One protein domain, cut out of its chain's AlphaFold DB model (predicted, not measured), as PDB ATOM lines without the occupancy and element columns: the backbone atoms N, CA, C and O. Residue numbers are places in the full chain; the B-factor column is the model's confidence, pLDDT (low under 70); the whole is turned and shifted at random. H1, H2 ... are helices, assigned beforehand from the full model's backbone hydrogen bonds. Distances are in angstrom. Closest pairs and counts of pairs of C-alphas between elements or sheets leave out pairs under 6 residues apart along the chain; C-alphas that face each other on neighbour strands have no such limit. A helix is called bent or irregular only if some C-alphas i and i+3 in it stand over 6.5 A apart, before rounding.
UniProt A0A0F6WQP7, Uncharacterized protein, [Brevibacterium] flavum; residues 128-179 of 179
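AT A GLANCE: This is residues 128 to 179 of the 179 residues of an uncharacterized protein of [Brevibacterium] flavum (UniProt A0A0F6WQP7). Picture one long helix, H1, as an arm that makes most of the length, with a small helical hairpin of H2 and H3 as a head at its far end. H2 is about perpendicular to H1, and H3 folds back beside H2 and runs the opposite way, while residues 128 to 149 of H1 stick out free of the rest. The printed part has 52 residues with three named helices, H1, H2 and H3 in that order, and no named strand; the class is all helix. The whole is extended, with a radius of gyration of the C-alphas of 17.6 A, and its C-alphas span 53 by 20 by 11 A.

HOW THE PARTS SIT: Begin with H1, residues 128 to 155, and look first at its residues 128 to 149, which stand free. Go on to H2, residues 158 to 163, which is close to H1 but not clearly touching it: the closest C-alphas, those of Phe 153 and Ser 159, are 6.4 A apart. The lines of H1 and H2 are about perpendicular, at 83 degrees. Next comes H3, residues 167 to 178, which touches H2; their closest C-alphas, those of Cys 161 and Gln 170, are 5.3 A apart. H2 and H3 form a helical hairpin, running opposite ways at a shallow tilt of 14 degrees. H1 and H3 are apart. In the backbones of H1 and H2, every O i to N i+4 pair is within hydrogen-bond range; in H3, 7 of 8 are.

IN THESE COORDINATES: Find C-alpha 128 at (33.437, 31.898, 96.479), where H1 begins; from there the helix runs 40.2 A to C-alpha 155 at (18.180, 24.290, 60.118). After two residues between the helices, you meet Leu 158, the first residue of H2, which is 8.8 A long from C-alpha 158 to C-alpha 163. H3 begins at Pro 167 and runs 17.2 A to C-alpha 178 at (21.867, 12.932, 52.971). No helix is bent or irregular.

THE WHOLE: Look from C-alpha 128 to C-alpha 168 for the two farthest apart, those of Ala 128 and Ala 168, at 53.2 A. The outline is a rod, but only just. Without residues 128 to 149, the body has 30 residues and spans 25 by 21 by 7 A. The printed part has no cut, and it ends at Ala 179, the chain's last residue. The links from H1 to H2 and from H2 to H3 are both tight, with 2 and 3 residues between the helices. The mean pLDDT of the printed part is 72.4; look for values under 70 at residues 128 to 132, 134 to 135, 155 to 160 and 179.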
ATOM      1  N   ALA A 128      34.864  32.101  96.737       55.03
ATOM      2  CA  ALA A 128      33.437  31.898  96.479       55.03
ATOM      3  C   ALA A 128      32.934  32.733  95.286       55.03
ATOM      4  O   ALA A 128      32.119  32.261  94.498       55.03
ATOM      5  N   ILE A 129      33.460  33.951  95.116       60.16
ATOM      6  CA  ILE A 129      33.100  34.841  94.003       60.16
ATOM      7  C   ILE A 129      33.628  34.279  92.680       60.16
ATOM      8  O   ILE A 129      32.901  34.245  91.693       60.16
ATOM      9  N   THR A 130      34.858  33.760  92.661       59.78
ATOM     10  CA  THR A 130      35.416  33.116  91.463       59.78
ATOM     11  C   THR A 130      34.664  31.841  91.091       59.78
ATOM     12  O   THR A 130      34.429  31.606  89.910       59.78
ATOM     13  N   GLY A 131      34.227  31.047  92.076       58.41
ATOM     14  CA  GLY A 131      33.389  29.868  91.835       58.41
ATOM     15  C   GLY A 131      32.017  30.223  91.254       58.41
ATOM     16  O   GLY A 131      31.548  29.557  90.334       58.41
ATOM     17  N   LEU A 132      31.407  31.316  91.726       65.62
ATOM     18  CA  LEU A 132      30.156  31.837  91.174       65.62
ATOM     19  C   LEU A 132      30.334  32.290  89.718       65.62
ATOM     20  O   LEU A 132      29.554  31.901  88.857       65.62
ATOM     21  N   ILE A 133      31.376  33.074  89.435       70.62
ATOM     22  CA  ILE A 133      31.654  33.579  88.084       70.62
ATOM     23  C   ILE A 133      31.914  32.420  87.125       70.62
ATOM     24  O   ILE A 133      31.343  32.386  86.039       70.62
ATOM     25  N   LEU A 134      32.721  31.440  87.535       69.31
ATOM     26  CA  LEU A 134      33.006  30.278  86.702       69.31
ATOM     27  C   LEU A 134      31.743  29.439  86.467       69.31
ATOM     28  O   LEU A 134      31.527  28.988  85.350       69.31
ATOM     29  N   SER A 135      30.869  29.305  87.471       67.38
ATOM     30  CA  SER A 135      29.565  28.650  87.317       67.38
ATOM     31  C   SER A 135      28.625  29.403  86.371       67.38
ATOM     32  O   SER A 135      27.845  28.774  85.662       67.38
ATOM     33  N   ILE A 136      28.657  30.734  86.369       75.75
ATOM     34  CA  ILE A 136      27.842  31.547  85.460       75.75
ATOM     35  C   ILE A 136      28.378  31.419  84.033       75.75
ATOM     36  O   ILE A 136      27.605  31.207  83.105       75.75
ATOM     37  N   LEU A 137      29.698  31.487  83.855       70.25
ATOM     38  CA  LEU A 137      30.336  31.338  82.549       70.25
ATOM     39  C   LEU A 137      30.093  29.953  81.946       70.25
ATOM     40  O   LEU A 137      29.777  29.854  80.763       70.25
ATOM     41  N   THR A 138      30.179  28.886  82.743       71.88
ATOM     42  CA  THR A 138      29.875  27.532  82.259       71.88
ATOM     43  C   THR A 138      28.404  27.378  81.890       71.88
ATOM     44  O   THR A 138      28.109  26.767  80.867       71.88
ATOM     45  N   LEU A 139      27.482  27.977  82.650       77.75
ATOM     46  CA  LEU A 139      26.055  27.983  82.315       77.75
ATOM     47  C   LEU A 139      25.806  28.723  80.991       77.75
ATOM     48  O   LEU A 139      25.103  28.212  80.125       77.75
ATOM     49  N   ILE A 140      26.421  29.891  80.798       74.88
ATOM     50  CA  ILE A 140      26.295  30.668  79.559       74.88
ATOM     51  C   ILE A 140      26.832  29.872  78.365       74.88
ATOM     52  O   ILE A 140      26.144  29.752  77.354       74.88
ATOM     53  N   LEU A 141      28.023  29.281  78.482       72.44
ATOM     54  CA  LEU A 141      28.607  28.460  77.419       72.44
ATOM     55  C   LEU A 141      27.746  27.230  77.104       72.44
ATOM     56  O   LEU A 141      27.557  26.905  75.933       72.44
ATOM     57  N   LEU A 142      27.165  26.590  78.121       76.44
ATOM     58  CA  LEU A 142      26.231  25.481  77.935       76.44
ATOM     59  C   LEU A 142      24.951  25.936  77.220       76.44
ATOM     60  O   LEU A 142      24.502  25.274  76.289       76.44
ATOM     61  N   ALA A 143      24.379  27.075  77.614       76.69
ATOM     62  CA  ALA A 143      23.184  27.631  76.988       76.69
ATOM     63  C   ALA A 143      23.425  27.972  75.511       76.69
ATOM     64  O   ALA A 143      22.572  27.685  74.670       76.69
ATOM     65  N   ILE A 144      24.598  28.525  75.190       76.62
ATOM     66  CA  ILE A 144      25.023  28.791  73.812       76.62
ATOM     67  C   ILE A 144      25.196  27.474  73.050       76.62
ATOM     68  O   ILE A 144      24.667  27.347  71.952       76.62
ATOM     69  N   GLY A 145      25.859  26.472  73.635       76.56
ATOM     70  CA  GLY A 145      26.036  25.156  73.016       76.56
ATOM     71  C   GLY A 145      24.705  24.477  72.683       76.56
ATOM     72  O   GLY A 145      24.496  24.054  71.550       76.56
ATOM     73  N   VAL A 146      23.762  24.454  73.628       81.88
ATOM     74  CA  VAL A 146      22.412  23.909  73.407       81.88
ATOM     75  C   VAL A 146      21.667  24.704  72.338       81.88
ATOM     76  O   VAL A 146      21.023  24.115  71.476       81.88
ATOM     77  N   LYS A 147      21.764  26.038  72.347       78.00
ATOM     78  CA  LYS A 147      21.148  26.885  71.317       78.00
ATOM     79  C   LYS A 147      21.724  26.615  69.931       78.00
ATOM     80  O   LYS A 147      20.945  26.495  68.997       78.00
ATOM     81  N   LEU A 148      23.042  26.478  69.800       79.50
ATOM     82  CA  LEU A 148      23.688  26.150  68.529       79.50
ATOM     83  C   LEU A 148      23.269  24.771  68.030       79.50
ATOM     84  O   LEU A 148      22.918  24.645  66.865       79.50
ATOM     85  N   ILE A 149      23.229  23.767  68.910       77.69
ATOM     86  CA  ILE A 149      22.745  22.430  68.555       77.69
ATOM     87  C   ILE A 149      21.302  22.510  68.067       77.69
ATOM     88  O   ILE A 149      21.018  22.001  66.993       77.69
ATOM     89  N   LEU A 150      20.412  23.185  68.800       78.12
ATOM     90  CA  LEU A 150      19.011  23.344  68.403       78.12
ATOM     91  C   LEU A 150      18.870  24.070  67.063       78.12
ATOM     92  O   LEU A 150      18.099  23.628  66.225       78.12
ATOM     93  N   VAL A 151      19.624  25.150  66.840       78.06
ATOM     94  CA  VAL A 151      19.595  25.896  65.575       78.06
ATOM     95  C   VAL A 151      20.090  25.030  64.425       78.06
ATOM     96  O   VAL A 151      19.429  24.985  63.396       78.06
ATOM     97  N   VAL A 152      21.200  24.310  64.603       77.56
ATOM     98  CA  VAL A 152      21.717  23.389  63.586       77.56
ATOM     99  C   VAL A 152      20.679  22.312  63.294       77.56
ATOM    100  O   VAL A 152      20.314  22.162  62.135       77.56
ATOM    101  N   PHE A 153      20.116  21.671  64.322       71.56
ATOM    102  CA  PHE A 153      19.089  20.633  64.182       71.56
ATOM    103  C   PHE A 153      17.833  21.135  63.458       71.56
ATOM    104  O   PHE A 153      17.328  20.468  62.556       71.56
ATOM    105  N   SER A 154      17.353  22.329  63.814       71.25
ATOM    106  CA  SER A 154      16.210  22.972  63.161       71.25
ATOM    107  C   SER A 154      16.524  23.433  61.736       71.25
ATOM    108  O   SER A 154      15.643  23.416  60.887       71.25
ATOM    109  N   SER A 155      17.762  23.841  61.454       69.88
ATOM    110  CA  SER A 155      18.180  24.290  60.118       69.88
ATOM    111  C   SER A 155      18.500  23.139  59.166       69.88
ATOM    112  O   SER A 155      18.409  23.302  57.955       69.88
ATOM    113  N   SER A 156      18.852  21.969  59.701       66.69
ATOM    114  CA  SER A 156      19.256  20.801  58.920       66.69
ATOM    115  C   SER A 156      18.093  20.039  58.279       66.69
ATOM    116  O   SER A 156      18.329  18.971  57.741       66.69
ATOM    117  N   GLY A 157      16.838  20.501  58.371       64.81
ATOM    118  CA  GLY A 157      15.657  19.790  57.838       64.81
ATOM    119  C   GLY A 157      15.316  18.472  58.557       64.81
ATOM    120  O   GLY A 157      14.187  17.997  58.496       64.81
ATOM    121  N   LEU A 158      16.246  17.937  59.356       64.31
ATOM    122  CA  LEU A 158      16.074  16.761  60.212       64.31
ATOM    123  C   LEU A 158      14.941  16.909  61.234       64.31
ATOM    124  O   LEU A 158      14.408  15.901  61.692       64.31
ATOM    125  N   SER A 159      14.548  18.135  61.594       65.19
ATOM    126  CA  SER A 159      13.392  18.365  62.467       65.19
ATOM    127  C   SER A 159      12.075  17.910  61.840       65.19
ATOM    128  O   SER A 159      11.204  17.454  62.573       65.19
ATOM    129  N   GLU A 160      11.929  17.985  60.515       69.50
ATOM    130  CA  GLU A 160      10.719  17.522  59.824       69.50
ATOM    131  C   GLU A 160      10.656  15.988  59.837       69.50
ATOM    132  O   GLU A 160       9.646  15.417  60.250       69.50
ATOM    133  N   CYS A 161      11.781  15.315  59.562       70.06
ATOM    134  CA  CYS A 161      11.903  13.860  59.702       70.06
ATOM    135  C   CYS A 161      11.723  13.385  61.160       70.06
ATOM    136  O   CYS A 161      11.195  12.301  61.411       70.06
ATOM    137  N   ALA A 162      12.139  14.189  62.147       71.19
ATOM    138  CA  ALA A 162      11.993  13.880  63.573       71.19
ATOM    139  C   ALA A 162      10.544  13.998  64.082       71.19
ATOM    140  O   ALA A 162      10.209  13.402  65.103       71.19
ATOM    141  N   THR A 163       9.687  14.755  63.387       73.50
ATOM    142  CA  THR A 163       8.264  14.908  63.741       73.50
ATOM    143  C   THR A 163       7.350  13.834  63.153       73.50
ATOM    144  O   THR A 163       6.188  13.742  63.556       73.50
ATOM    145  N   LEU A 164       7.847  12.997  62.236       74.38
ATOM    146  CA  LEU A 164       7.068  11.886  61.695       74.38
ATOM    147  C   LEU A 164       6.881  10.791  62.751       74.38
ATOM    148  O   LEU A 164       7.828  10.337  63.386       74.38
ATOM    149  N   THR A 165       5.629  10.363  62.926       73.31
ATOM    150  CA  THR A 165       5.252   9.303  63.878       73.31
ATOM    151  C   THR A 165       5.580   7.902  63.345       73.31
ATOM    152  O   THR A 165       5.677   6.960  64.131       73.31
ATOM    153  N   ASP A 166       5.793   7.762  62.031       75.88
ATOM    154  CA  ASP A 166       6.101   6.484  61.391       75.88
ATOM    155  C   ASP A 166       7.617   6.237  61.281       75.88
ATOM    156  O   ASP A 166       8.311   6.973  60.572       75.88
ATOM    157  N   PRO A 167       8.146   5.165  61.904       71.38
ATOM    158  CA  PRO A 167       9.578   4.870  61.895       71.38
ATOM    159  C   PRO A 167      10.107   4.532  60.492       71.38
ATOM    160  O   PRO A 167      11.217   4.924  60.150       71.38
ATOM    161  N   ALA A 168       9.304   3.882  59.642       74.06
ATOM    162  CA  ALA A 168       9.699   3.566  58.264       74.06
ATOM    163  C   ALA A 168       9.818   4.821  57.377       74.06
ATOM    164  O   ALA A 168      10.681   4.892  56.506       74.06
ATOM    165  N   ALA A 169       8.972   5.827  57.614       73.19
ATOM    166  CA  ALA A 169       9.009   7.087  56.875       73.19
ATOM    167  C   ALA A 169      10.125   8.022  57.382       73.19
ATOM    168  O   ALA A 169      10.684   8.803  56.612       73.19
ATOM    169  N   GLN A 170      10.508   7.905  58.659       75.25
ATOM    170  CA  GLN A 170      11.639   8.630  59.237       75.25
ATOM    171  C   GLN A 170      12.979   8.212  58.605       75.25
ATOM    172  O   GLN A 170      13.800   9.076  58.301       75.25
ATOM    173  N   GLU A 171      13.186   6.916  58.348       76.38
ATOM    174  CA  GLU A 171      14.411   6.420  57.703       76.38
ATOM    175  C   GLU A 171      14.543   6.896  56.250       76.38
ATOM    176  O   GLU A 171      15.626   7.310  55.839       76.38
ATOM    177  N   GLN A 172      13.443   6.901  55.491       76.81
ATOM    178  CA  GLN A 172      13.429   7.388  54.108       76.81
ATOM    179  C   GLN A 172      13.717   8.892  54.032       76.81
ATOM    180  O   GLN A 172      14.543   9.320  53.233       76.81
ATOM    181  N   CYS A 173      13.110   9.675  54.928       78.81
ATOM    182  CA  CYS A 173      13.328  11.117  55.020       78.81
ATOM    183  C   CYS A 173      14.791  11.461  55.351       78.81
ATOM    184  O   CYS A 173      15.370  12.359  54.750       78.81
ATOM    185  N   ILE A 174      15.425  10.712  56.262       80.25
ATOM    186  CA  ILE A 174      16.847  10.900  56.587       80.25
ATOM    187  C   ILE A 174      17.734  10.525  55.389       80.25
ATOM    188  O   ILE A 174      18.698  11.232  55.110       80.25
ATOM    189  N   GLN A 175      17.420   9.446  54.665       79.31
ATOM    190  CA  GLN A 175      18.202   9.026  53.498       79.31
ATOM    191  C   GLN A 175      18.135  10.032  52.347       79.31
ATOM    192  O   GLN A 175      19.179  10.337  51.782       79.31
ATOM    193  N   GLU A 176      16.963  10.586  52.030       77.25
ATOM    194  CA  GLU A 176      16.827  11.610  50.981       77.25
ATOM    195  C   GLU A 176      17.558  12.913  51.321       77.25
ATOM    196  O   GLU A 176      18.028  13.611  50.428       77.25
ATOM    197  N   LEU A 177      17.683  13.236  52.608       76.25
ATOM    198  CA  LEU A 177      18.318  14.470  53.066       76.25
ATOM    199  C   LEU A 177      19.857  14.406  53.031       76.25
ATOM    200  O   LEU A 177      20.520  15.443  52.993       76.25
ATOM    201  N   PHE A 178      20.424  13.194  53.041       72.88
ATOM    202  CA  PHE A 178      21.867  12.932  52.971       72.88
ATOM    203  C   PHE A 178      22.325  12.270  51.654       72.88
ATOM    204  O   PHE A 178      23.518  11.978  51.526       72.88
ATOM    205  N   ALA A 179      21.409  12.015  50.715       64.88
ATOM    206  CA  ALA A 179      21.689  11.514  49.364       64.88
ATOM    207  C   ALA A 179      22.074  12.651  48.405       64.88
ATOM    208  O   ALA A 179      22.940  12.396  47.536       64.88
TER     209      ALA A 179